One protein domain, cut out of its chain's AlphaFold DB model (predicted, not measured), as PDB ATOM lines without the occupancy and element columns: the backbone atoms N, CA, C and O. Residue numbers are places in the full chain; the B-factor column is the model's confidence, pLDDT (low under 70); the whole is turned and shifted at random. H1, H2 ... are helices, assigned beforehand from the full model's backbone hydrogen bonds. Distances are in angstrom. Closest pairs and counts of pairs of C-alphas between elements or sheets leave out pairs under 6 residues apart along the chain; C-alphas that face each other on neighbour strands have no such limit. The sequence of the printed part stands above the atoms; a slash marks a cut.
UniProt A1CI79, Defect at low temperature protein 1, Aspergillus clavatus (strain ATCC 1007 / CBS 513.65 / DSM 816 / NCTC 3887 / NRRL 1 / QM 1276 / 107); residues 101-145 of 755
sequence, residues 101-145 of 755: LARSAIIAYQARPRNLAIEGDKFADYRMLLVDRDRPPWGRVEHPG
ATOM      1  N   LEU A 101     193.303 212.978 208.270       85.25
ATOM      2  CA  LEU A 101     192.711 212.277 209.415       85.25
ATOM      3  C   LEU A 101     191.863 211.071 208.988       85.25
ATOM      4  O   LEU A 101     191.943 210.026 209.630       85.25
ATOM      5  N   ALA A 102     191.084 211.182 207.907       85.19
ATOM      6  CA  ALA A 102     190.302 210.065 207.378       85.19
ATOM      7  C   ALA A 102     191.204 208.923 206.878       85.19
ATOM      8  O   ALA A 102     190.990 207.773 207.256       85.19
ATOM      9  N   ARG A 103     192.256 209.236 206.104       86.50
ATOM     10  CA  ARG A 103     193.261 208.249 205.665       86.50
ATOM     11  C   ARG A 103     193.959 207.593 206.861       86.50
ATOM     12  O   ARG A 103     194.038 206.371 206.916       86.50
ATOM     13  N   SER A 104     194.402 208.376 207.848       87.19
ATOM     14  CA  SER A 104     195.033 207.855 209.069       87.19
ATOM     15  C   SER A 104     194.095 206.963 209.886       87.19
ATOM     16  O   SER A 104     194.538 205.940 210.397       87.19
ATOM     17  N   ALA A 105     192.807 207.307 209.986       84.69
ATOM     18  CA  ALA A 105     191.811 206.486 210.675       84.69
ATOM     19  C   ALA A 105     191.550 205.154 209.952       84.69
ATOM     20  O   ALA A 105     191.465 204.119 210.611       84.69
ATOM     21  N   ILE A 106     191.478 205.168 208.615       85.69
ATOM     22  CA  ILE A 106     191.361 203.954 207.791       85.69
ATOM     23  C   ILE A 106     192.586 203.053 207.994       85.69
ATOM     24  O   ILE A 106     192.425 201.889 208.351       85.69
ATOM     25  N   ILE A 107     193.800 203.601 207.870       84.00
ATOM     26  CA  ILE A 107     195.052 202.847 208.058       84.00
ATOM     27  C   ILE A 107     195.139 202.277 209.480       84.00
ATOM     28  O   ILE A 107     195.425 201.097 209.646       84.00
ATOM     29  N   ALA A 108     194.834 203.068 210.514       83.62
ATOM     30  CA  ALA A 108     194.847 202.600 211.902       83.62
ATOM     31  C   ALA A 108     193.817 201.484 212.166       83.62
ATOM     32  O   ALA A 108     194.062 200.593 212.980       83.62
ATOM     33  N   TYR A 109     192.676 201.505 211.471       83.06
ATOM     34  CA  TYR A 109     191.672 200.446 211.539       83.06
ATOM     35  C   TYR A 109     192.112 199.177 210.787       83.06
ATOM     36  O   TYR A 109     191.985 198.066 211.310       83.06
ATOM     37  N   GLN A 110     192.679 199.328 209.588       81.88
ATOM     38  CA  GLN A 110     193.218 198.227 208.781       81.88
ATOM     39  C   GLN A 110     194.486 197.601 209.381       81.88
ATOM     40  O   GLN A 110     194.725 196.423 209.161       81.88
ATOM     41  N   ALA A 111     195.274 198.336 210.169       81.50
ATOM     42  CA  ALA A 111     196.470 197.813 210.832       81.50
ATOM     43  C   ALA A 111     196.172 197.031 212.127       81.50
ATOM     44  O   ALA A 111     197.051 196.341 212.640       81.50
ATOM     45  N   ARG A 112     194.960 197.139 212.688       80.81
ATOM     46  CA  ARG A 112     194.615 196.505 213.969       80.81
ATOM     47  C   ARG A 112     194.273 195.016 213.783       80.81
ATOM     48  O   ARG A 112     193.266 194.753 213.123       80.81
ATOM     49  N   PRO A 113     194.986 194.076 214.447       78.19
ATOM     50  CA  PRO A 113     194.670 192.649 214.402       78.19
ATOM     51  C   PRO A 113     193.237 192.355 214.846       78.19
ATOM     52  O   PRO A 113     192.814 192.778 215.926       78.19
ATOM     53  N   ARG A 114     192.484 191.651 213.995       75.44
ATOM     54  CA  ARG A 114     191.058 191.337 214.174       75.44
ATOM     55  C   ARG A 114     190.739 189.939 213.643       75.44
ATOM     56  O   ARG A 114     191.425 189.433 212.758       75.44
ATOM     57  N   ASN A 115     189.689 189.315 214.179       73.12
ATOM     58  CA  ASN A 115     189.240 188.004 213.714       73.12
ATOM     59  C   ASN A 115     188.346 188.149 212.467       73.12
ATOM     60  O   ASN A 115     187.140 188.388 212.570       73.12
ATOM     61  N   LEU A 116     188.953 187.971 211.290       72.38
ATOM     62  CA  LEU A 116     188.295 188.086 209.983       72.38
ATOM     63  C   LEU A 116     187.250 186.986 209.711       72.38
ATOM     64  O   LEU A 116     186.470 187.117 208.765       72.38
ATOM     65  N   ALA A 117     187.186 185.918 210.517       67.75
ATOM     66  CA  ALA A 117     186.109 184.929 210.434       67.75
ATOM     67  C   ALA A 117     184.797 185.464 211.044       67.75
ATOM     68  O   ALA A 117     183.722 185.216 210.504       67.75
ATOM     69  N   ILE A 118     184.884 186.252 212.124       68.88
ATOM     70  CA  ILE A 118     183.727 186.774 212.884       68.88
ATOM     71  C   ILE A 118     183.180 188.086 212.284       68.88
ATOM     72  O   ILE A 118     182.003 188.430 212.459       68.88
ATOM     73  N   GLU A 119     184.012 188.857 211.578       65.38
ATOM     74  CA  GLU A 119     183.565 190.104 210.945       65.38
ATOM     75  C   GLU A 119     182.620 189.863 209.756       65.38
ATOM     76  O   GLU A 119     181.636 190.594 209.641       65.38
ATOM     77  N   GLY A 120     182.827 188.812 208.955       64.88
ATOM     78  CA  GLY A 120     181.987 188.509 207.787       64.88
ATOM     79  C   GLY A 120     181.870 189.697 206.819       64.88
ATOM     80  O   GLY A 120     182.775 190.525 206.733       64.88
ATOM     81  N   ASP A 121     180.724 189.830 206.152       64.62
ATOM     82  CA  ASP A 121     180.481 190.886 205.152       64.62
ATOM     83  C   ASP A 121     180.030 192.236 205.750       64.62
ATOM     84  O   ASP A 121     179.540 193.107 205.033       64.62
ATOM     85  N   LYS A 122     180.224 192.473 207.059       67.00
ATOM     86  CA  LYS A 122     179.785 193.707 207.760       67.00
ATOM     87  C   LYS A 122     180.348 195.014 207.179       67.00
ATOM     88  O   LYS A 122     179.860 196.087 207.527       67.00
ATOM     89  N   PHE A 123     181.368 194.929 206.324       67.19
ATOM     90  CA  PHE A 123     182.005 196.062 205.649       67.19
ATOM     91  C   PHE A 123     181.993 195.954 204.114       67.19
ATOM     92  O   PHE A 123     182.749 196.673 203.465       67.19
ATOM     93  N   ALA A 124     181.143 195.103 203.520       65.94
ATOM     94  CA  ALA A 124     181.045 194.947 202.062       65.94
ATOM     95  C   ALA A 124     180.772 196.281 201.333       65.94
ATOM     96  O   ALA A 124     181.427 196.586 200.335       65.94
ATOM     97  N   ASP A 125     179.905 197.129 201.897       71.12
ATOM     98  CA  ASP A 125     179.597 198.474 201.379       71.12
ATOM     99  C   ASP A 125     180.774 199.467 201.501       71.12
ATOM    100  O   ASP A 125     180.797 200.520 200.861       71.12
ATOM    101  N   TYR A 126     181.782 199.147 202.319       74.50
ATOM    102  CA  TYR A 126     182.894 200.027 202.671       74.50
ATOM    103  C   TYR A 126     184.225 199.460 202.179       74.50
ATOM    104  O   TYR A 126     185.093 199.085 202.968       74.50
ATOM    105  N   ARG A 127     184.440 199.482 200.857       73.38
ATOM    106  CA  ARG A 127     185.654 198.949 200.197       73.38
ATOM    107  C   ARG A 127     186.987 199.436 200.795       73.38
ATOM    108  O   ARG A 127     187.975 198.717 200.718       73.38
ATOM    109  N   MET A 128     187.024 200.623 201.407       72.75
ATOM    110  CA  MET A 128     188.211 201.172 202.088       72.75
ATOM    111  C   MET A 128     188.515 200.543 203.461       72.75
ATOM    112  O   MET A 128     189.583 200.794 204.003       72.75
ATOM    113  N   LEU A 129     187.591 199.779 204.051       75.81
ATOM    114  CA  LEU A 129     187.751 199.119 205.355       75.81
ATOM    115  C   LEU A 129     187.954 197.603 205.236       75.81
ATOM    116  O   LEU A 129     188.301 196.959 206.228       75.81
ATOM    117  N   LEU A 130     187.761 197.047 204.036       75.88
ATOM    118  CA  LEU A 130     188.060 195.654 203.731       75.88
ATOM    119  C   LEU A 130     189.562 195.377 203.904       75.88
ATOM    120  O   LEU A 130     190.417 196.232 203.651       75.88
ATOM    121  N   VAL A 131     189.854 194.162 204.352       74.88
ATOM    122  CA  VAL A 131     191.193 193.607 204.551       74.88
ATOM    123  C   VAL A 131     191.216 192.253 203.850       74.88
ATOM    124  O   VAL A 131     190.234 191.515 203.917       74.88
ATOM    125  N   ASP A 132     192.314 191.943 203.162       76.38
ATOM    126  CA  ASP A 132     192.517 190.636 202.537       76.38
ATOM    127  C   ASP A 132     192.518 189.538 203.619       76.38
ATOM    128  O   ASP A 132     193.223 189.646 204.627       76.38
ATOM    129  N   ARG A 133     191.685 188.506 203.430       72.94
ATOM    130  CA  ARG A 133     191.519 187.405 204.390       72.94
ATOM    131  C   ARG A 133     192.700 186.443 204.354       72.94
ATOM    132  O   ARG A 133     193.065 185.919 205.403       72.94
ATOM    133  N   ASP A 134     193.314 186.275 203.186       73.06
ATOM    134  CA  ASP A 134     194.430 185.353 202.976       73.06
ATOM    135  C   ASP A 134     195.771 186.021 203.320       73.06
ATOM    136  O   ASP A 134     196.750 185.348 203.654       73.06
ATOM    137  N   ARG A 135     195.827 187.361 203.252       75.75
ATOM    138  CA  ARG A 135     197.022 188.172 203.548       75.75
ATOM    139  C   ARG A 135     196.698 189.425 204.374       75.75
ATOM    140  O   ARG A 135     196.836 190.546 203.876       75.75
ATOM    141  N   PRO A 136     196.315 189.281 205.655       80.88
ATOM    142  CA  PRO A 136     196.127 190.429 206.530       80.88
ATOM    143  C   PRO A 136     197.447 191.206 206.723       80.88
ATOM    144  O   PRO A 136     198.505 190.591 206.873       80.88
ATOM    145  N   PRO A 137     197.413 192.551 206.815       81.00
ATOM    146  CA  PRO A 137     198.616 193.388 206.911       81.00
ATOM    147  C   PRO A 137     199.398 193.201 208.221       81.00
ATOM    148  O   PRO A 137     200.530 193.660 208.330       81.00
ATOM    149  N   TRP A 138     198.806 192.528 209.212       81.12
ATOM    150  CA  TRP A 138     199.431 192.174 210.488       81.12
ATOM    151  C   TRP A 138     200.048 190.759 210.517       81.12
ATOM    152  O   TRP A 138     200.606 190.374 211.540       81.12
ATOM    153  N   GLY A 139     199.969 189.984 209.425       78.19
ATOM    154  CA  GLY A 139     200.609 188.664 209.306       78.19
ATOM    155  C   GLY A 139     200.045 187.568 210.229       78.19
ATOM    156  O   GLY A 139     198.905 187.647 210.693       78.19
ATOM    157  N   ARG A 140     200.846 186.515 210.480       75.94
ATOM    158  CA  ARG A 140     200.515 185.432 211.432       75.94
ATOM    159  C   ARG A 140     200.642 185.980 212.856       75.94
ATOM    160  O   ARG A 140     201.708 186.445 213.248       75.94
ATOM    161  N   VAL A 141     199.551 185.922 213.618       77.94
ATOM    162  CA  VAL A 141     199.503 186.358 215.022       77.94
ATOM    163  C   VAL A 141     199.344 185.133 215.914       77.94
ATOM    164  O   VAL A 141     198.337 184.422 215.839       77.94
ATOM    165  N   GLU A 142     200.343 184.919 216.763       79.06
ATOM    166  CA  GLU A 142     200.450 183.813 217.716       79.06
ATOM    167  C   GLU A 142     200.656 184.359 219.131       79.06
ATOM    168  O   GLU A 142     201.276 185.407 219.320       79.06
ATOM    169  N   HIS A 143     200.152 183.635 220.132       85.50
ATOM    170  CA  HIS A 143     200.391 183.937 221.537       85.50
ATOM    171  C   HIS A 143     200.901 182.674 222.247       85.50
ATOM    172  O   HIS A 143     200.164 181.693 222.320       85.50
ATOM    173  N   PRO A 144     202.103 182.678 222.845       84.94
ATOM    174  CA  PRO A 144     202.622 181.519 223.568       84.94
ATOM    175  C   PRO A 144     201.641 181.001 224.638       84.94
ATOM    176  O   PRO A 144     201.225 181.737 225.537       84.94
ATOM    177  N   GLY A 145     201.246 179.731 224.541       86.62
ATOM    178  CA  GLY A 145     200.266 179.062 225.406       86.62
ATOM    179  C   GLY A 145     198.823 179.014 224.879       86.62
ATOM    180  O   GLY A 145     197.999 178.344 225.505       86.62
TER     181      GLY A 145
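Overview. This is residues 101 to 145 of the 755 residues of the protein "Defect at low temperature protein 1" of Aspergillus clavatus (strain ATCC 1007 / CBS 513.65 / DSM 816 / NCTC 3887 / NRRL 1 / QM 1276 / 107) (UniProt A1CI79). This is an elongated piece with little regular structure: helix H1 makes one end, a single short turn, H2, follows it, and a long loop folds back from H2 toward the H1 end before residues 139 to 145 run away to the far end. The printed part has 45 residues, 14 of them in two named helices, H1 then H2, with no named strand; the class is all helix. It is only just loose, close to compact, with a radius of gyration of the C-alphas of 11.7 A and spans of 37 by 23 by 15 A.

Along the chain. Find C-alpha 101 at (192.711, 212.277, 209.415); from there H1, residues 101 to 110, runs 14.1 A to C-alpha 110 at (193.218, 198.227, 208.781). Next look for H2, residues 116 to 119, 5.2 A long. The last C-alpha, Gly 145, is at (200.266, 179.062, 225.406).

Arrangement. H1 and H2 are apart, joined by a tight link of 5 residues. In H1 every O i to N i+4 pair is within hydrogen-bond range; H2 is too short for such a pair, and its one O i to N i+3 pair is not within range.

Size, cuts and confidence. The C-alphas of Leu 101 and Gly 145, the two farthest apart, are 37.6 A apart. The printed part has no cut. Residues 120 to 145 hold no named element. Mean pLDDT of the printed part is 77.1; residues 117 to 124 are under 70.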